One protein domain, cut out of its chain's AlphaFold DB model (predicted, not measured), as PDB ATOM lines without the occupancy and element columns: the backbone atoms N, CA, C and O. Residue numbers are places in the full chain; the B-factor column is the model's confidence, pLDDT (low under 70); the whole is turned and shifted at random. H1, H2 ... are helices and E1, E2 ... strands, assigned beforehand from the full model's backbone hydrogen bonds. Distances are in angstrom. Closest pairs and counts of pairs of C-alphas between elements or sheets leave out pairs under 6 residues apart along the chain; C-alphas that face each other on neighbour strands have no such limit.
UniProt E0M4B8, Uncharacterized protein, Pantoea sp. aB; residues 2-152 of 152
ATOM      1  N   SER A   2      88.848 114.517  69.081       76.38
ATOM      2  CA  SER A   2      89.168 113.499  70.096       76.38
ATOM      3  C   SER A   2      88.417 112.197  69.826       76.38
ATOM      4  O   SER A   2      87.271 112.215  69.379       76.38
ATOM      5  N   VAL A   3      89.071 111.063  70.082       88.62
ATOM      6  CA  VAL A   3      88.469 109.729  69.960       88.62
ATOM      7  C   VAL A   3      88.067 109.197  71.331       88.62
ATOM      8  O   VAL A   3      88.714 109.454  72.349       88.62
ATOM      9  N   THR A   4      86.961 108.459  71.374       94.25
ATOM     10  CA  THR A   4      86.501 107.827  72.616       94.25
ATOM     11  C   THR A   4      87.348 106.604  72.947       94.25
ATOM     12  O   THR A   4      87.948 105.990  72.067       94.25
ATOM     13  N   GLY A   5      87.349 106.187  74.216       94.62
ATOM     14  CA  GLY A   5      88.110 105.009  74.627       94.62
ATOM     15  C   GLY A   5      87.729 103.727  73.882       94.62
ATOM     16  O   GLY A   5      88.615 102.939  73.571       94.62
ATOM     17  N   ASN A   6      86.455 103.574  73.524       96.69
ATOM     18  CA  ASN A   6      85.967 102.414  72.782       96.69
ATOM     19  C   ASN A   6      86.439 102.416  71.322       96.69
ATOM     20  O   ASN A   6      86.746 101.354  70.794       96.69
ATOM     21  N   VAL A   7      86.529 103.591  70.683       96.56
ATOM     22  CA  VAL A   7      87.091 103.722  69.326       96.56
ATOM     23  C   VAL A   7      88.574 103.359  69.335       96.56
ATOM     24  O   VAL A   7      89.015 102.597  68.485       96.56
ATOM     25  N   VAL A   8      89.319 103.817  70.347       97.19
ATOM     26  CA  VAL A   8      90.726 103.422  70.517       97.19
ATOM     27  C   VAL A   8      90.853 101.911  70.629       97.19
ATOM     28  O   VAL A   8      91.643 101.314  69.910       97.19
ATOM     29  N   ASN A   9      90.065 101.288  71.508       96.62
ATOM     30  CA  ASN A   9      90.128  99.843  71.718       96.62
ATOM     31  C   ASN A   9      89.791  99.069  70.436       96.62
ATOM     32  O   ASN A   9      90.454  98.085  70.141       96.62
ATOM     33  N   PHE A  10      88.824  99.552  69.649       97.88
ATOM     34  CA  PHE A  10      88.481  98.975  68.351       97.88
ATOM     35  C   PHE A  10      89.663  99.003  67.368       97.88
ATOM     36  O   PHE A  10      90.041  97.964  66.835       97.88
ATOM     37  N   PHE A  11      90.301 100.160  67.157       97.88
ATOM     38  CA  PHE A  11      91.439 100.246  66.230       97.88
ATOM     39  C   PHE A  11      92.684  99.516  66.750       97.88
ATOM     40  O   PHE A  11      93.441  98.969  65.955       97.88
ATOM     41  N   VAL A  12      92.876  99.435  68.072       97.25
ATOM     42  CA  VAL A  12      93.913  98.581  68.675       97.25
ATOM     43  C   VAL A  12      93.633  97.107  68.384       97.25
ATOM     44  O   VAL A  12      94.545  96.393  67.980       97.25
ATOM     45  N   ALA A  13      92.385  96.655  68.532       96.94
ATOM     46  CA  ALA A  13      91.988  95.285  68.221       96.94
ATOM     47  C   ALA A  13      92.274  94.934  66.751       96.94
ATOM     48  O   ALA A  13      92.796  93.857  66.481       96.94
ATOM     49  N   VAL A  14      92.008  95.862  65.827       97.25
ATOM     50  CA  VAL A  14      92.319  95.732  64.392       97.25
ATOM     51  C   VAL A  14      93.830  95.668  64.145       97.25
ATOM     52  O   VAL A  14      94.309  94.756  63.473       97.25
ATOM     53  N   ALA A  15      94.604  96.588  64.730       97.19
ATOM     54  CA  ALA A  15      96.060  96.635  64.574       97.19
ATOM     55  C   ALA A  15      96.785  95.444  65.227       97.19
ATOM     56  O   ALA A  15      97.924  95.148  64.873       97.19
ATOM     57  N   MET A  16      96.152  94.777  66.195       95.00
ATOM     58  CA  MET A  16      96.652  93.570  66.862       95.00
ATOM     59  C   MET A  16      96.024  92.280  66.316       95.00
ATOM     60  O   MET A  16      96.215  91.217  66.911       95.00
ATOM     61  N   ALA A  17      95.231  92.354  65.243       94.50
ATOM     62  CA  ALA A  17      94.589  91.176  64.680       94.50
ATOM     63  C   ALA A  17      95.624  90.242  64.044       94.50
ATOM     64  O   ALA A  17      96.532  90.693  63.342       94.50
ATOM     65  N   HIS A  18      95.476  88.944  64.294       91.44
ATOM     66  CA  HIS A  18      96.332  87.922  63.704       91.44
ATOM     67  C   HIS A  18      95.767  87.449  62.378       91.44
ATOM     68  O   HIS A  18      94.575  87.158  62.290       91.44
ATOM     69  N   ASP A  19      96.635  87.318  61.379       90.81
ATOM     70  CA  ASP A  19      96.247  86.659  60.142       90.81
ATOM     71  C   ASP A  19      96.013  85.170  60.403       90.81
ATOM     72  O   ASP A  19      96.898  84.462  60.895       90.81
ATOM     73  N   VAL A  20      94.822  84.680  60.071       89.38
ATOM     74  CA  VAL A  20      94.483  83.258  60.211       89.38
ATOM     75  C   VAL A  20      95.282  82.348  59.286       89.38
ATOM     76  O   VAL A  20      95.453  81.167  59.587       89.38
ATOM     77  N   SER A  21      95.807  82.892  58.190       85.81
ATOM     78  CA  SER A  21      96.685  82.182  57.259       85.81
ATOM     79  C   SER A  21      98.112  82.056  57.796       85.81
ATOM     80  O   SER A  21      98.864  81.195  57.342       85.81
ATOM     81  N   ASN A  22      98.490  82.890  58.771       84.25
ATOM     82  CA  ASN A  22      99.815  82.901  59.383       84.25
ATOM     83  C   ASN A  22      99.717  83.068  60.914       84.25
ATOM     84  O   ASN A  22     100.048  84.129  61.455       84.25
ATOM     85  N   PRO A  23      99.239  82.037  61.635       77.56
ATOM     86  CA  PRO A  23      99.029  82.123  63.073       77.56
ATOM     87  C   PRO A  23     100.358  82.297  63.821       77.56
ATOM     88  O   PRO A  23     101.322  81.565  63.595       77.56
ATOM     89  N   ILE A  24     100.394  83.249  64.758       76.19
ATOM     90  CA  ILE A  24     101.590  83.574  65.544       76.19
ATOM     91  C   ILE A  24     101.392  83.118  66.990       76.19
ATOM     92  O   ILE A  24     100.602  83.700  67.729       76.19
ATOM     93  N   GLY A  25     102.182  82.131  67.415       67.31
ATOM     94  CA  GLY A  25     102.251  81.698  68.810       67.31
ATOM     95  C   GLY A  25     100.942  81.106  69.353       67.31
ATOM     96  O   GLY A  25     100.052  80.704  68.609       67.31
ATOM     97  N   SER A  26     100.851  81.004  70.681       67.62
ATOM     98  CA  SER A  26      99.684  80.453  71.391       67.62
ATOM     99  C   SER A  26      98.769  81.519  72.004       67.62
ATOM    100  O   SER A  26      97.701  81.190  72.515       67.62
ATOM    101  N   TYR A  27      99.204  82.780  72.026       66.25
ATOM    102  CA  TYR A  27      98.408  83.903  72.507       66.25
ATOM    103  C   TYR A  27      97.699  84.540  71.320       66.25
ATOM    104  O   TYR A  27      98.334  84.872  70.325       66.25
ATOM    105  N   SER A  28      96.398  84.742  71.461       70.31
ATOM    106  CA  SER A  28      95.613  85.554  70.545       70.31
ATOM    107  C   SER A  28      95.155  86.792  71.297       70.31
ATOM    108  O   SER A  28      94.707  86.698  72.443       70.31
ATOM    109  N   SER A  29      95.229  87.947  70.639       77.75
ATOM    110  CA  SER A  29      94.564  89.164  71.108       77.75
ATOM    111  C   SER A  29      93.040  89.008  71.169       77.75
ATOM    112  O   SER A  29      92.381  89.876  71.718       77.75
ATOM    113  N   GLY A  30      92.475  87.921  70.630       88.06
ATOM    114  CA  GLY A  30      91.038  87.758  70.437       88.06
ATOM    115  C   GLY A  30      90.536  88.470  69.181       88.06
ATOM    116  O   GLY A  30      89.323  88.556  68.999       88.06
ATOM    117  N   SER A  31      91.451  88.955  68.335       93.88
ATOM    118  CA  SER A  31      91.184  89.598  67.049       93.88
ATOM    119  C   SER A  31      91.873  88.848  65.921       93.88
ATOM    120  O   SER A  31      93.051  88.492  66.018       93.88
ATOM    121  N   TYR A  32      91.157  88.682  64.819       94.06
ATOM    122  CA  TYR A  32      91.604  87.932  63.657       94.06
ATOM    123  C   TYR A  32      91.345  88.727  62.387       94.06
ATOM    124  O   TYR A  32      90.416  89.538  62.321       94.06
ATOM    125  N   VAL A  33      92.190  88.490  61.392       94.62
ATOM    126  CA  VAL A  33      92.035  88.999  60.036       94.62
ATOM    127  C   VAL A  33      92.258  87.859  59.054       94.62
ATOM    128  O   VAL A  33      93.096  86.988  59.270       94.62
ATOM    129  N   ASP A  34      91.511  87.868  57.964       93.44
ATOM    130  CA  ASP A  34      91.851  87.135  56.755       93.44
ATOM    131  C   ASP A  34      92.363  88.161  55.748       93.44
ATOM    132  O   ASP A  34      91.585  88.925  55.171       93.44
ATOM    133  N   SER A  35      93.681  88.214  55.555       88.38
ATOM    134  CA  SER A  35      94.304  89.204  54.671       88.38
ATOM    135  C   SER A  35      93.929  89.013  53.200       88.38
ATOM    136  O   SER A  35      94.032  89.973  52.433       88.38
ATOM    137  N   CYS A  36      93.456  87.822  52.798       88.62
ATOM    138  CA  CYS A  36      93.002  87.560  51.431       88.62
ATOM    139  C   CYS A  36      91.668  88.253  51.148       88.62
ATOM    140  O   CYS A  36      91.474  88.823  50.073       88.62
ATOM    141  N   THR A  37      90.741  88.211  52.106       90.69
ATOM    142  CA  THR A  37      89.413  88.822  51.957       90.69
ATOM    143  C   THR A  37      89.330  90.226  52.549       90.69
ATOM    144  O   THR A  37      88.423  90.976  52.186       90.69
ATOM    145  N   GLY A  38      90.262  90.599  53.429       92.12
ATOM    146  CA  GLY A  38      90.247  91.841  54.204       92.12
ATOM    147  C   GLY A  38      89.210  91.844  55.329       92.12
ATOM    148  O   GLY A  38      88.861  92.914  55.830       92.12
ATOM    149  N   GLN A  39      88.670  90.676  55.689       95.69
ATOM    150  CA  GLN A  39      87.683  90.546  56.755       95.69
ATOM    151  C   GLN A  39      88.370  90.495  58.114       95.69
ATOM    152  O   GLN A  39      89.336  89.761  58.300       95.69
ATOM    153  N   TYR A  40      87.824  91.236  59.072       97.00
ATOM    154  CA  TYR A  40      88.237  91.188  60.466       97.00
ATOM    155  C   TYR A  40      87.100  90.687  61.349       97.00
ATOM    156  O   TYR A  40      85.936  91.041  61.140       97.00
ATOM    157  N   TRP A  41      87.450  89.915  62.375       96.44
ATOM    158  CA  TRP A  41      86.508  89.437  63.383       96.44
ATOM    159  C   TRP A  41      87.179  89.169  64.729       96.44
ATOM    160  O   TRP A  41      88.393  89.291  64.883       96.44
ATOM    161  N   GLY A  42      86.370  88.805  65.723       94.69
ATOM    162  CA  GLY A  42      86.842  88.421  67.049       94.69
ATOM    163  C   GLY A  42      86.244  89.247  68.184       94.69
ATOM    164  O   GLY A  42      85.654  90.311  67.978       94.69
ATOM    165  N   GLU A  43      86.377  88.728  69.403       93.38
ATOM    166  CA  GLU A  43      85.734  89.276  70.600       93.38
ATOM    167  C   GLU A  43      86.135  90.735  70.848       93.38
ATOM    168  O   GLU A  43      85.279  91.563  71.148       93.38
ATOM    169  N   GLU A  44      87.414  91.080  70.678       94.69
ATOM    170  CA  GLU A  44      87.894  92.444  70.932       94.69
ATOM    171  C   GLU A  44      87.379  93.458  69.904       94.69
ATOM    172  O   GLU A  44      87.084  94.600  70.263       94.69
ATOM    173  N   ILE A  45      87.205  93.044  68.644       96.50
ATOM    174  CA  ILE A  45      86.666  93.907  67.582       96.50
ATOM    175  C   ILE A  45      85.194  94.234  67.858       96.50
ATOM    176  O   ILE A  45      84.769  95.383  67.718       96.50
ATOM    177  N   PHE A  46      84.423  93.248  68.323       96.31
ATOM    178  CA  PHE A  46      82.988  93.399  68.589       96.31
ATOM    179  C   PHE A  46      82.632  93.710  70.048       96.31
ATOM    180  O   PHE A  46      81.457  93.913  70.360       96.31
ATOM    181  N   ARG A  47      83.622  93.854  70.942       95.81
ATOM    182  CA  ARG A  47      83.435  94.136  72.380       95.81
ATOM    183  C   ARG A  47      82.531  95.340  72.659       95.81
ATOM    184  O   ARG A  47      81.842  95.393  73.680       95.81
ATOM    185  N   HIS A  48      82.530  96.329  71.768       96.00
ATOM    186  CA  HIS A  48      81.726  97.543  71.891       96.00
ATOM    187  C   HIS A  48      80.744  97.686  70.713       96.00
ATOM    188  O   HIS A  48      80.970  98.505  69.819       96.00
ATOM    189  N   PRO A  49      79.600  96.973  70.719       94.62
ATOM    190  CA  PRO A  49      78.705  96.889  69.558       94.62
ATOM    191  C   PRO A  49      78.117  98.243  69.139       94.62
ATOM    192  O   PRO A  49      77.916  98.499  67.956       94.62
ATOM    193  N   LYS A  50      77.899  99.169  70.086       96.44
ATOM    194  CA  LYS A  50      77.467 100.543  69.767       96.44
ATOM    195  C   LYS A  50      78.523 101.323  68.980       96.44
ATOM    196  O   LYS A  50      78.166 102.137  68.134       96.44
ATOM    197  N   THR A  51      79.805 101.087  69.258       96.50
ATOM    198  CA  THR A  51      80.915 101.704  68.525       96.50
ATOM    199  C   THR A  51      80.989 101.140  67.113       96.50
ATOM    200  O   THR A  51      81.015 101.925  66.172       96.50
ATOM    201  N   VAL A  52      80.905  99.814  66.956       96.75
ATOM    202  CA  VAL A  52      80.868  99.152  65.640       96.75
ATOM    203  C   VAL A  52      79.689  99.657  64.804       96.75
ATOM    204  O   VAL A  52      79.883 100.123  63.686       96.75
ATOM    205  N   ALA A  53      78.476  99.676  65.368       96.38
ATOM    206  CA  ALA A  53      77.287 100.171  64.674       96.38
ATOM    207  C   ALA A  53      77.416 101.644  64.255       96.38
ATOM    208  O   ALA A  53      76.963 102.026  63.177       96.38
ATOM    209  N   SER A  54      78.045 102.478  65.089       96.00
ATOM    210  CA  SER A  54      78.310 103.880  64.758       96.00
ATOM    211  C   SER A  54      79.318 104.010  63.617       96.00
ATOM    212  O   SER A  54      79.069 104.767  62.683       96.00
ATOM    213  N   LEU A  55      80.434 103.277  63.669       95.31
ATOM    214  CA  LEU A  55      81.453 103.288  62.615       95.31
ATOM    215  C   LEU A  55      80.866 102.815  61.279       95.31
ATOM    216  O   LEU A  55      81.070 103.476  60.265       95.31
ATOM    217  N   ALA A  56      80.058 101.750  61.299       96.19
ATOM    218  CA  ALA A  56      79.373 101.241  60.114       96.19
ATOM    219  C   ALA A  56      78.367 102.255  59.548       96.19
ATOM    220  O   ALA A  56      78.367 102.549  58.357       96.19
ATOM    221  N   LYS A  57      77.544 102.867  60.411       95.75
ATOM    222  CA  LYS A  57      76.575 103.898  60.007       95.75
ATOM    223  C   LYS A  57      77.239 105.101  59.329       95.75
ATOM    224  O   LYS A  57      76.627 105.722  58.465       95.75
ATOM    225  N   HIS A  58      78.452 105.452  59.748       92.62
ATOM    226  CA  HIS A  58      79.215 106.569  59.194       92.62
ATOM    227  C   HIS A  58      80.132 106.172  58.028       92.62
ATOM    228  O   HIS A  58      80.881 107.020  57.557       92.62
ATOM    229  N   GLY A  59      80.069 104.920  57.560       90.88
ATOM    230  CA  GLY A  59      80.859 104.440  56.425       90.88
ATOM    231  C   GLY A  59      82.347 104.250  56.724       90.88
ATOM    232  O   GLY A  59      83.122 104.064  55.800       90.88
ATOM    233  N   ALA A  60      82.763 104.281  57.995       92.62
ATOM    234  CA  ALA A  60      84.159 104.036  58.363       92.62
ATOM    235  C   ALA A  60      84.548 102.553  58.236       92.62
ATOM    236  O   ALA A  60      85.729 102.231  58.144       92.62
ATOM    237  N   ILE A  61      83.553 101.665  58.282       96.81
ATOM    238  CA  ILE A  61      83.685 100.223  58.084       96.81
ATOM    239  C   ILE A  61      82.454  99.690  57.359       96.81
ATOM    240  O   ILE A  61      81.349 100.209  57.522       96.81
ATOM    241  N   GLU A  62      82.628  98.593  56.643       97.06
ATOM    242  CA  GLU A  62      81.531  97.737  56.215       97.06
ATOM    243  C   GLU A  62      81.296  96.678  57.292       97.06
ATOM    244  O   GLU A  62      82.245  96.056  57.763       97.06
ATOM    245  N   TYR A  63      80.043  96.465  57.689       96.38
ATOM    246  CA  TYR A  63      79.651  95.381  58.592       96.38
ATOM    247  C   TYR A  63      78.854  94.340  57.810       96.38
ATOM    248  O   TYR A  63      77.910  94.689  57.096       96.38
ATOM    249  N   ALA A  64      79.195  93.066  57.983       94.75
ATOM    250  CA  ALA A  64      78.492  91.952  57.365       94.75
ATOM    251  C   ALA A  64      78.390  90.759  58.325       94.75
ATOM    252  O   ALA A  64      79.018  90.720  59.385       94.75
ATOM    253  N   ARG A  65      77.574  89.775  57.938       93.44
ATOM    254  CA  ARG A  65      77.567  88.455  58.566       93.44
ATOM    255  C   ARG A  65      78.094  87.422  57.588       93.44
ATOM    256  O   ARG A  65      77.523  87.253  56.514       93.44
ATOM    257  N   ASP A  66      79.159  86.758  57.995       91.69
ATOM    258  CA  ASP A  66      79.765  85.633  57.312       91.69
ATOM    259  C   ASP A  66      79.210  84.306  57.879       91.69
ATOM    260  O   ASP A  66      79.011  84.203  59.095       91.69
ATOM    261  N   PRO A  67      78.915  83.296  57.039       87.12
ATOM    262  CA  PRO A  67      78.393  82.010  57.502       87.12
ATOM    263  C   PRO A  67      79.333  81.244  58.441       87.12
ATOM    264  O   PRO A  67      78.841  80.524  59.311       87.12
ATOM    265  N   ASP A  68      80.646  81.404  58.273       86.62
ATOM    266  CA  ASP A  68      81.660  80.640  58.997       86.62
ATOM    267  C   ASP A  68      82.176  81.412  60.218       86.62
ATOM    268  O   ASP A  68      82.337  80.839  61.297       86.62
ATOM    269  N   GLN A  69      82.396  82.724  60.071       84.88
ATOM    270  CA  GLN A  69      82.983  83.573  61.120       84.88
ATOM    271  C   GLN A  69      81.954  84.369  61.935       84.88
ATOM    272  O   GLN A  69      82.290  84.959  62.965       84.88
ATOM    273  N   GLY A  70      80.685  84.388  61.518       91.44
ATOM    274  CA  GLY A  70      79.640  85.152  62.190       91.44
ATOM    275  C   GLY A  70      79.714  86.640  61.857       91.44
ATOM    276  O   GLY A  70      79.507  87.030  60.716       91.44
ATOM    277  N   GLU A  71      79.919  87.506  62.846       95.56
ATOM    278  CA  GLU A  71      80.013  88.953  62.600       95.56
ATOM    279  C   GLU A  71      81.399  89.307  62.056       95.56
ATOM    280  O   GLU A  71      82.410  88.941  62.652       95.56
ATOM    281  N   VAL A  72      81.449  90.043  60.941       97.50
ATOM    282  CA  VAL A  72      82.703  90.489  60.315       97.50
ATOM    283  C   VAL A  72      82.635  91.969  59.951       97.50
ATOM    284  O   VAL A  72      81.558  92.519  59.695       97.50
ATOM    285  N   ILE A  73      83.796  92.618  59.916       97.94
ATOM    286  CA  ILE A  73      83.948  93.973  59.380       97.94
ATOM    287  C   ILE A  73      84.979  94.001  58.254       97.94
ATOM    288  O   ILE A  73      85.864  93.145  58.189       97.94
ATOM    289  N   ARG A  74      84.905  95.021  57.403       97.38
ATOM    290  CA  ARG A  74      85.933  95.355  56.412       97.38
ATOM    291  C   ARG A  74      86.176  96.859  56.409       97.38
ATOM    292  O   ARG A  74      85.297  97.638  56.776       97.38
ATOM    293  N   PHE A  75      87.361  97.253  55.969       96.69
ATOM    294  CA  PHE A  75      87.687  98.642  55.655       96.69
ATOM    295  C   PHE A  75      87.719  98.816  54.138       96.69
ATOM    296  O   PHE A  75      88.028  97.858  53.429       96.69
ATOM    297  N   GLU A  76      87.431 100.026  53.659       93.69
ATOM    298  CA  GLU A  76      87.601 100.379  52.243       93.69
ATOM    299  C   GLU A  76      89.065 100.191  51.817       93.69
ATOM    300  O   GLU A  76      89.346  99.444  50.880       93.69
ATOM    301  N   ASP A  77      89.995 100.763  52.589       93.94
ATOM    302  CA  ASP A  77      91.426 100.488  52.479       93.94
ATOM    303  C   ASP A  77      92.021 100.143  53.854       93.94
ATOM    304  O   ASP A  77      92.240 100.998  54.719       93.94
ATOM    305  N   ARG A  78      92.307  98.851  54.071       94.06
ATOM    306  CA  ARG A  78      92.937  98.388  55.319       94.06
ATOM    307  C   ARG A  78      94.355  98.932  55.496       94.06
ATOM    308  O   ARG A  78      94.796  99.117  56.628       94.06
ATOM    309  N   ARG A  79      95.091  99.149  54.403       94.50
ATOM    310  CA  ARG A  79      96.492  99.579  54.455       94.50
ATOM    311  C   ARG A  79      96.574 101.017  54.928       94.50
ATOM    312  O   ARG A  79      97.415 101.307  55.772       94.50
ATOM    313  N   GLU A  80      95.670 101.878  54.468       95.88
ATOM    314  CA  GLU A  80      95.562 103.248  54.981       95.88
ATOM    315  C   GLU A  80      95.230 103.260  56.474       95.88
ATOM    316  O   GLU A  80      95.903 103.938  57.246       95.88
ATOM    317  N   VAL A  81      94.266 102.446  56.916       96.94
ATOM    318  CA  VAL A  81      93.895 102.342  58.339       96.94
ATOM    319  C   VAL A  81      95.088 101.928  59.205       96.94
ATOM    320  O   VAL A  81      95.358 102.556  60.232       96.94
ATOM    321  N   LEU A  82      95.810 100.880  58.802       97.44
ATOM    322  CA  LEU A  82      96.967 100.364  59.535       97.44
ATOM    323  C   LEU A  82      98.154 101.342  59.506       97.44
ATOM    324  O   LEU A  82      98.784 101.570  60.542       97.44
ATOM    325  N   SER A  83      98.411 101.966  58.352       97.25
ATOM    326  CA  SER A  83      99.447 102.988  58.179       97.25
ATOM    327  C   SER A  83      99.176 104.209  59.057       97.25
ATOM    328  O   SER A  83     100.062 104.662  59.777       97.25
ATOM    329  N   GLU A  84      97.941 104.711  59.067       97.56
ATOM    330  CA  GLU A  84      97.554 105.863  59.881       97.56
ATOM    331  C   GLU A  84      97.620 105.551  61.377       97.56
ATOM    332  O   GLU A  84      98.123 106.369  62.148       97.56
ATOM    333  N   PHE A  85      97.201 104.353  61.798       98.00
ATOM    334  CA  PHE A  85      97.386 103.903  63.178       98.00
ATOM    335  C   PHE A  85      98.869 103.882  63.575       98.00
ATOM    336  O   PHE A  85      99.236 104.438  64.614       98.00
ATOM    337  N   ALA A  86      99.727 103.272  62.752       97.94
ATOM    338  CA  ALA A  86     101.164 103.194  63.008       97.94
ATOM    339  C   ALA A  86     101.819 104.581  63.048       97.94
ATOM    340  O   ALA A  86     102.632 104.847  63.933       97.94
ATOM    341  N   ARG A  87     101.427 105.475  62.134       97.50
ATOM    342  CA  ARG A  87     101.883 106.868  62.097       97.50
ATOM    343  C   ARG A  87     101.515 107.597  63.383       97.50
ATOM    344  O   ARG A  87     102.384 108.162  64.030       97.50
ATOM    345  N   GLY A  88     100.260 107.497  63.823       97.38
ATOM    346  CA  GLY A  88      99.826 108.107  65.081       97.38
ATOM    347  C   GLY A  88     100.549 107.555  66.305       97.38
ATOM    348  O   GLY A  88     100.874 108.310  67.222       97.38
ATOM    349  N   TYR A  89     100.831 106.249  66.328       97.50
ATOM    350  CA  TYR A  89     101.632 105.641  67.388       97.50
ATOM    351  C   TYR A  89     103.049 106.228  67.427       97.50
ATOM    352  O   TYR A  89     103.493 106.646  68.498       97.50
ATOM    353  N   ALA A  90     103.727 106.282  66.275       96.50
ATOM    354  CA  ALA A  90     105.091 106.793  66.143       96.50
ATOM    355  C   ALA A  90     105.183 108.285  66.497       96.50
ATOM    356  O   ALA A  90     105.982 108.657  67.350       96.50
ATOM    357  N   ASP A  91     104.293 109.120  65.958       96.50
ATOM    358  CA  ASP A  91     104.253 110.556  66.264       96.50
ATOM    359  C   ASP A  91     104.089 110.799  67.774       96.50
ATOM    360  O   ASP A  91     104.719 111.682  68.356       96.50
ATOM    361  N   ALA A  92     103.255 109.999  68.449       95.25
ATOM    362  CA  ALA A  92     103.079 110.096  69.894       95.25
ATOM    363  C   ALA A  92     104.288 109.582  70.695       95.25
ATOM    364  O   ALA A  92     104.528 110.089  71.793       95.25
ATOM    365  N   GLU A  93     105.017 108.594  70.175       94.38
ATOM    366  CA  GLU A  93     106.270 108.089  70.751       94.38
ATOM    367  C   GLU A  93     107.385 109.142  70.656       94.38
ATOM    368  O   GLU A  93     108.080 109.386  71.643       94.38
ATOM    369  N   ASP A  94     107.451 109.856  69.531       94.50
ATOM    370  CA  ASP A  94     108.381 110.965  69.272       94.50
ATOM    371  C   ASP A  94     107.973 112.285  69.960       94.50
ATOM    372  O   ASP A  94     108.690 113.286  69.895       94.50
ATOM    373  N   GLY A  95     106.819 112.315  70.636       91.75
ATOM    374  CA  GLY A  95     106.324 113.490  71.358       91.75
ATOM    375  C   GLY A  95     105.759 114.604  70.467       91.75
ATOM    376  O   GLY A  95     105.686 115.753  70.904       91.75
ATOM    377  N   GLN A  96     105.344 114.285  69.239       90.25
ATOM    378  CA  GLN A  96     104.801 115.243  68.276       90.25
ATOM    379  C   GLN A  96     103.353 115.680  68.579       90.25
ATOM    380  O   GLN A  96     102.604 115.052  69.342       90.25
ATOM    381  N   CYS A  97     102.943 116.790  67.948       81.12
ATOM    382  CA  CYS A  97     101.586 117.324  68.036       81.12
ATOM    383  C   CYS A  97     100.601 116.477  67.214       81.12
ATOM    384  O   CYS A  97     100.527 116.562  65.995       81.12
ATOM    385  N   THR A  98      99.774 115.695  67.901       85.56
ATOM    386  CA  THR A  98      98.821 114.775  67.253       85.56
ATOM    387  C   THR A  98      97.559 115.456  66.721       85.56
ATOM    388  O   THR A  98      96.728 114.804  66.101       85.56
ATOM    389  N   GLU A  99      97.333 116.737  67.020       86.62
ATOM    390  CA  GLU A  99      96.167 117.448  66.479       86.62
ATOM    391  C   GLU A  99      96.374 117.817  65.011       86.62
ATOM    392  O   GLU A  99      95.481 117.581  64.202       86.62
ATOM    393  N   GLU A 100      97.563 118.313  64.667       86.44
ATOM    394  CA  GLU A 100      97.958 118.617  63.287       86.44
ATOM    395  C   GLU A 100      97.997 117.337  62.449       86.44
ATOM    396  O   GLU A 100      97.313 117.242  61.431       86.44
ATOM    397  N   GLY A 101      98.662 116.293  62.957       87.25
ATOM    398  CA  GLY A 101      98.720 115.002  62.273       87.25
ATOM    399  C   GLY A 101      97.347 114.356  62.047       87.25
ATOM    400  O   GLY A 101      97.173 113.639  61.062       87.25
ATOM    401  N   ALA A 102      96.351 114.630  62.898       89.38
ATOM    402  CA  ALA A 102      94.984 114.147  62.706       89.38
ATOM    403  C   ALA A 102      94.197 114.935  61.646       89.38
ATOM    404  O   ALA A 102      93.279 114.374  61.056       89.38
ATOM    405  N   ILE A 103      94.521 116.212  61.413       91.06
ATOM    406  CA  ILE A 103      93.897 117.033  60.360       91.06
ATOM    407  C   ILE A 103      94.366 116.572  58.977       91.06
ATOM    408  O   ILE A 103      93.573 116.538  58.042       91.06
ATOM    409  N   GLU A 104      95.637 116.193  58.865       90.38
ATOM    410  CA  GLU A 104      96.252 115.712  57.620       90.38
ATOM    411  C   GLU A 104      95.977 114.223  57.347       90.38
ATOM    412  O   GLU A 104      96.286 113.713  56.271       90.38
ATOM    413  N   SER A 105      95.398 113.517  58.320       91.38
ATOM    414  CA  SER A 105      95.118 112.086  58.240       91.38
ATOM    415  C   SER A 105      93.947 111.777  57.309       91.38
ATOM    416  O   SER A 105      92.864 112.348  57.441       91.38
ATOM    417  N   VAL A 106      94.130 110.783  56.437       92.88
ATOM    418  CA  VAL A 106      93.042 110.194  55.635       92.88
ATOM    419  C   VAL A 106      92.103 109.319  56.478       92.88
ATOM    420  O   VAL A 106      90.912 109.230  56.187       92.88
ATOM    421  N   VAL A 107      92.595 108.762  57.595       94.12
ATOM    422  CA  VAL A 107      91.798 108.009  58.578       94.12
ATOM    423  C   VAL A 107      92.035 108.558  60.000       94.12
ATOM    424  O   VAL A 107      92.658 107.889  60.836       94.12
ATOM    425  N   PRO A 108      91.496 109.749  60.348       94.56
ATOM    426  CA  PRO A 108      91.810 110.431  61.612       94.56
ATOM    427  C   PRO A 108      91.524 109.600  62.866       94.56
ATOM    428  O   PRO A 108      92.221 109.711  63.876       94.56
ATOM    429  N   HIS A 109      90.506 108.735  62.817       95.12
ATOM    430  CA  HIS A 109      90.173 107.846  63.928       95.12
ATOM    431  C   HIS A 109      91.270 106.810  64.198       95.12
ATOM    432  O   HIS A 109      91.555 106.538  65.366       95.12
ATOM    433  N   ALA A 110      91.894 106.254  63.154       97.00
ATOM    434  CA  ALA A 110      92.978 105.286  63.288       97.00
ATOM    435  C   ALA A 110      94.236 105.968  63.836       97.00
ATOM    436  O   ALA A 110      94.783 105.519  64.845       97.00
ATOM    437  N   TYR A 111      94.600 107.119  63.262       97.75
ATOM    438  CA  TYR A 111      95.721 107.942  63.716       97.75
ATOM    439  C   TYR A 111      95.616 108.315  65.200       97.75
ATOM    440  O   TYR A 111      96.489 107.992  66.010       97.75
ATOM    441  N   LEU A 112      94.497 108.930  65.599       97.06
ATOM    442  CA  LEU A 112      94.282 109.329  66.991       97.06
ATOM    443  C   LEU A 112      94.253 108.121  67.939       97.06
ATOM    444  O   LEU A 112      94.665 108.238  69.096       97.06
ATOM    445  N   SER A 113      93.795 106.960  67.462       97.69
ATOM    446  CA  SER A 113      93.792 105.725  68.248       97.69
ATOM    447  C   SER A 113      95.199 105.188  68.491       97.69
ATOM    448  O   SER A 113      95.510 104.860  69.637       97.69
ATOM    449  N   GLY A 114      96.063 105.167  67.472       97.62
ATOM    450  CA  GLY A 114      97.473 104.790  67.617       97.62
ATOM    451  C   GLY A 114      98.208 105.705  68.593       97.62
ATOM    452  O   GLY A 114      98.827 105.238  69.554       97.62
ATOM    453  N   ALA A 115      98.020 107.019  68.441       97.31
ATOM    454  CA  ALA A 115      98.588 108.019  69.339       97.31
ATOM    455  C   ALA A 115      98.133 107.839  70.794       97.31
ATOM    456  O   ALA A 115      98.933 107.859  71.738       97.31
ATOM    457  N   GLN A 116      96.828 107.649  71.006       96.50
ATOM    458  CA  GLN A 116      96.286 107.449  72.345       96.50
ATOM    459  C   GLN A 116      96.726 106.108  72.946       96.50
ATOM    460  O   GLN A 116      96.930 106.031  74.160       96.50
ATOM    461  N   PHE A 117      96.895 105.071  72.129       96.69
ATOM    462  CA  PHE A 117      97.400 103.778  72.571       96.69
ATOM    463  C   PHE A 117      98.851 103.874  73.056       96.69
ATOM    464  O   PHE A 117      99.127 103.439  74.177       96.69
ATOM    465  N   CYS A 118      99.736 104.524  72.291       96.19
ATOM    466  CA  CYS A 118     101.115 104.810  72.703       96.19
ATOM    467  C   CYS A 118     101.144 105.533  74.061       96.19
ATOM    468  O   CYS A 118     101.679 105.018  75.043       96.19
ATOM    469  N   ARG A 119     100.429 106.661  74.179       94.88
ATOM    470  CA  ARG A 119     100.366 107.448  75.427       94.88
ATOM    471  C   ARG A 119      99.868 106.638  76.625       94.88
ATOM    472  O   ARG A 119     100.397 106.779  77.728       94.88
ATOM    473  N   ARG A 120      98.847 105.789  76.436       94.31
ATOM    474  CA  ARG A 120      98.340 104.900  77.498       94.31
ATOM    475  C   ARG A 120      99.409 103.916  77.950       94.31
ATOM    476  O   ARG A 120      99.577 103.740  79.154       94.31
ATOM    477  N   ARG A 121     100.133 103.304  77.012       94.19
ATOM    478  CA  ARG A 121     101.207 102.350  77.316       94.19
ATOM    479  C   ARG A 121     102.363 103.013  78.058       94.19
ATOM    480  O   ARG A 121     102.792 102.466  79.070       94.19
ATOM    481  N   SER A 122     102.793 104.200  77.627       90.94
ATOM    482  CA  SER A 122     103.863 104.957  78.291       90.94
ATOM    483  C   SER A 122     103.480 105.387  79.709       90.94
ATOM    484  O   SER A 122     104.321 105.393  80.601       90.94
ATOM    485  N   LYS A 123     102.200 105.709  79.947       92.38
ATOM    486  CA  LYS A 123     101.708 106.125  81.269       92.38
ATOM    487  C   LYS A 123     101.441 104.961  82.228       92.38
ATOM    488  O   LYS A 123     101.684 105.102  83.422       92.38
ATOM    489  N   LEU A 124     100.854 103.868  81.741       92.06
ATOM    490  CA  LEU A 124     100.333 102.783  82.585       92.06
ATOM    491  C   LEU A 124     101.257 101.562  82.658       92.06
ATOM    492  O   LEU A 124     101.038 100.702  83.504       92.06
ATOM    493  N   GLY A 125     102.269 101.482  81.792       86.00
ATOM    494  CA  GLY A 125     103.097 100.292  81.631       86.00
ATOM    495  C   GLY A 125     102.366  99.224  80.816       86.00
ATOM    496  O   GLY A 125     101.530  98.484  81.329       86.00
ATOM    497  N   GLY A 126     102.674  99.140  79.521       87.00
ATOM    498  CA  GLY A 126     102.191  98.069  78.646       87.00
ATOM    499  C   GLY A 126     103.189  96.913  78.549       87.00
ATOM    500  O   GLY A 126     104.396  97.141  78.521       87.00
ATOM    501  N   MET A 127     102.704  95.673  78.424       89.62
ATOM    502  CA  MET A 127     103.581  94.535  78.117       89.62
ATOM    503  C   MET A 127     104.306  94.762  76.781       89.62
ATOM    504  O   MET A 127     103.698  95.247  75.822       89.62
ATOM    505  N   ALA A 128     105.590  94.409  76.715       92.06
ATOM    506  CA  ALA A 128     106.428  94.553  75.520       92.06
ATOM    507  C   ALA A 128     105.891  93.722  74.348       92.06
ATOM    508  O   ALA A 128     105.538  92.573  74.568       92.06
ATOM    509  N   PHE A 129     105.844  94.229  73.120       93.62
ATOM    510  CA  PHE A 129     105.417  93.407  71.980       93.62
ATOM    511  C   PHE A 129     106.461  92.332  71.674       93.62
ATOM    512  O   PHE A 129     107.652  92.625  71.691       93.62
ATOM    513  N   ARG A 130     106.024  91.089  71.486       92.81
ATOM    514  CA  ARG A 130     106.878  89.918  71.296       92.81
ATOM    515  C   ARG A 130     106.237  88.945  70.319       92.81
ATOM    516  O   ARG A 130     105.095  88.533  70.544       92.81
ATOM    517  N   LEU A 131     106.981  88.561  69.290       89.88
ATOM    518  CA  LEU A 131     106.531  87.611  68.278       89.88
ATOM    519  C   LEU A 131     106.413  86.193  68.860       89.88
ATOM    520  O   LEU A 131     105.409  85.524  68.627       89.88
ATOM    521  N   ASP A 132     107.369  85.770  69.695       88.50
ATOM    522  CA  ASP A 132     107.381  84.451  70.356       88.50
ATOM    523  C   ASP A 132     106.138  84.182  71.226       88.50
ATOM    524  O   ASP A 132     105.701  83.042  71.386       88.50
ATOM    525  N   GLN A 133     105.545  85.247  71.758       88.62
ATOM    526  CA  GLN A 133     104.349  85.227  72.589       88.62
ATOM    527  C   GLN A 133     103.095  85.650  71.830       88.62
ATOM    528  O   GLN A 133     102.103  85.912  72.493       88.62
ATOM    529  N   GLY A 134     103.118  85.801  70.501       87.38
ATOM    530  CA  GLY A 134     101.954  86.263  69.732       87.38
ATOM    531  C   GLY A 134     101.447  87.656  70.130       87.38
ATOM    532  O   GLY A 134     100.339  88.041  69.789       87.38
ATOM    533  N   ARG A 135     102.224  88.450  70.873       91.12
ATOM    534  CA  ARG A 135     101.817  89.792  71.302       91.12
ATOM    535  C   ARG A 135     102.389  90.805  70.329       91.12
ATOM    536  O   ARG A 135     103.421  91.410  70.604       91.12
ATOM    537  N   VAL A 136     101.708  90.992  69.211       92.88
ATOM    538  CA  VAL A 136     102.136  91.863  68.111       92.88
ATOM    539  C   VAL A 136     101.171  93.032  67.910       92.88
ATOM    540  O   VAL A 136     100.044  93.008  68.402       92.88
ATOM    541  N   CYS A 137     101.631  94.092  67.247       95.25
ATOM    542  CA  CYS A 137     100.810  95.249  66.892       95.25
ATOM    543  C   CYS A 137     101.403  95.935  65.662       95.25
ATOM    544  O   CYS A 137     102.613  96.166  65.613       95.25
ATOM    545  N   HIS A 138     100.561  96.225  64.669       96.62
ATOM    546  CA  HIS A 138     100.993  96.760  63.384       96.62
ATOM    547  C   HIS A 138     101.800  98.053  63.557       96.62
ATOM    548  O   HIS A 138     101.362  98.990  64.223       96.62
ATOM    549  N   GLY A 139     102.981  98.101  62.940       95.81
ATOM    550  CA  GLY A 139     103.871  99.259  62.951       95.81
ATOM    551  C   GLY A 139     104.672  99.444  64.241       95.81
ATOM    552  O   GLY A 139     105.472 100.379  64.316       95.81
ATOM    553  N   VAL A 140     104.512  98.555  65.229       96.19
ATOM    554  CA  VAL A 140     105.235  98.613  66.505       96.19
ATOM    555  C   VAL A 140     106.357  97.575  66.540       96.19
ATOM    556  O   VAL A 140     106.215  96.456  66.044       96.19
ATOM    557  N   VAL A 141     107.496  97.956  67.123       95.62
ATOM    558  CA  VAL A 141     108.684  97.100  67.228       95.62
ATOM    559  C   VAL A 141     108.435  95.933  68.185       95.62
ATOM    560  O   VAL A 141     108.050  96.130  69.342       95.62
ATOM    561  N   CYS A 142     108.695  94.715  67.712       93.19
ATOM    562  CA  CYS A 142     108.758  93.523  68.549       93.19
ATOM    563  C   CYS A 142     110.125  93.445  69.236       93.19
ATOM    564  O   CYS A 142     111.163  93.560  68.590       93.19
ATOM    565  N   VAL A 143     110.152  93.255  70.558       94.62
ATOM    566  CA  VAL A 143     111.405  93.323  71.335       94.62
ATOM    567  C   VAL A 143     112.316  92.118  71.133       94.62
ATOM    568  O   VAL A 143     113.498  92.190  71.444       94.62
ATOM    569  N   ASP A 144     111.767  90.998  70.672       92.69
ATOM    570  CA  ASP A 144     112.498  89.765  70.394       92.69
ATOM    571  C   ASP A 144     113.101  89.735  68.986       92.69
ATOM    572  O   ASP A 144     114.156  89.131  68.806       92.69
ATOM    573  N   THR A 145     112.492  90.414  68.011       93.00
ATOM    574  CA  THR A 145     113.033  90.514  66.643       93.00
ATOM    575  C   THR A 145     113.790  91.818  66.386       93.00
ATOM    576  O   THR A 145     114.661  91.860  65.526       93.00
ATOM    577  N   GLY A 146     113.477  92.888  67.123       94.50
ATOM    578  CA  GLY A 146     113.982  94.237  66.856       94.50
ATOM    579  C   GLY A 146     113.343  94.909  65.636       94.50
ATOM    580  O   GLY A 146     113.707  96.034  65.300       94.50
ATOM    581  N   GLU A 147     112.378  94.255  64.988       94.81
ATOM    582  CA  GLU A 147     111.726  94.727  63.766       94.81
ATOM    583  C   GLU A 147     110.293  95.192  64.043       94.81
ATOM    584  O   GLU A 147     109.627  94.717  64.970       94.81
ATOM    585  N   LYS A 148     109.799  96.131  63.225       94.94
ATOM    586  CA  LYS A 148     108.381  96.511  63.235       94.94
ATOM    587  C   LYS A 148     107.559  95.353  62.694       94.94
ATOM    588  O   LYS A 148     107.829  94.874  61.598       94.94
ATOM    589  N   TRP A 149     106.545  94.933  63.442       94.56
ATOM    590  CA  TRP A 149     105.637  93.905  62.955       94.56
ATOM    591  C   TRP A 149     104.610  94.502  61.996       94.56
ATOM    592  O   TRP A 149     104.017  95.547  62.274       94.56
ATOM    593  N   THR A 150     104.388  93.817  60.881       92.88
ATOM    594  CA  THR A 150     103.385  94.159  59.878       92.88
ATOM    595  C   THR A 150     102.318  93.075  59.827       92.88
ATOM    596  O   THR A 150     102.578  91.883  59.974       92.88
ATOM    597  N   GLN A 151     101.084  93.526  59.638       90.38
ATOM    598  CA  GLN A 151      99.942  92.672  59.336       90.38
ATOM    599  C   GLN A 151      99.820  92.706  57.814       90.38
ATOM    600  O   GLN A 151      99.051  93.527  57.315       90.38
ATOM    601  N   ASP A 152     100.670  91.957  57.109       77.88
ATOM    602  CA  ASP A 152     100.718  91.892  55.636       77.88
ATOM    603  C   ASP A 152      99.756  90.839  55.082       77.88
ATOM    604  O   ASP A 152      99.767  89.707  55.606       77.88
TER     605      ASP A 152
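This is residues 2 to 152 of the 152 residues of an uncharacterized protein of Pantoea sp. aB (UniProt E0M4B8). Picture two parts with helix H1 between them: on one side the two strand hairpins E1-E2 and E3-E4, set edge to edge at E2 and E4, with H2 and H3 close by; on the other a cluster of three helices, H4, H5 and H6. Residues 125 to 152 form a long winding tail with no named element. The printed part has 151 residues with six named helices and four named strands, in the order H1 E1 E2 H2 H3 E3 E4 H4 H5 H6; each two-stranded sheet is antiparallel and the class is mixed. The whole is compact, with a radius of gyration of the C-alphas of 14.6 A and spans of 44 by 36 by 25 A.

Start at the hairpin of E3, residues 62 to 66, and E4, residues 70 to 74, which are antiparallel at 149 degrees; look for N 64 and O 72, 3.0 A apart. E2, residues 39 to 42, comes to 5.0 A from E4, at the C-alphas of Trp 41 and Val 72, their closest. E2 and E1, residues 31 to 34, form the other hairpin, antiparallel at 156 degrees; here N 32 and O 41 are 2.8 A apart. Residues 18 to 19 pair in parallel with residues 32 to 33 of E1. The closest C-alphas of H3, residues 49 to 57, and E3 are those of Ala 56 and Glu 62, 5.7 A apart. H1, residues 5 to 15, touches H2, residues 43 to 46, closest at the C-alphas of Phe 10 and Ile 45, 5.4 A. H1 touches H6, residues 108 to 124, about perpendicular at 82 degrees, closest at the C-alphas of Val 8 and Ser 113, 4.5 A. H6 touches H4, residues 78 to 93, at a steep tilt of 40 degrees, the same way, closest at the C-alphas of Tyr 89 and Gly 114, 4.3 A. H5, residues 98 to 103, forms a helical hairpin with H6, at a shallow tilt of 7 degrees, closest at the C-alphas of Ala 102 and Pro 108, 5.0 A; H6 touches it with residues 108 to 115 alone. In H1, H3, H4, H5 and H6 every O i to N i+4 pair is within hydrogen-bond range; H2 is too short for one.

Find C-alpha 5 at (88.110, 105.009, 74.627), where H1 begins, and follow it 15.3 A to C-alpha 15. E4 is 13.3 A long and H4 22.6 A. H6, 23.9 A long, ends at C-alpha 124, (100.333, 102.783, 82.585).

The C-alphas of Pro 67 and Gly 95 are the two farthest apart, 44.3 A. The printed part has no cut, and the link H1 to E1 is long, with 15 residues. Mean pLDDT of the printed part is 92.5; residues 25 to 27 are under 70.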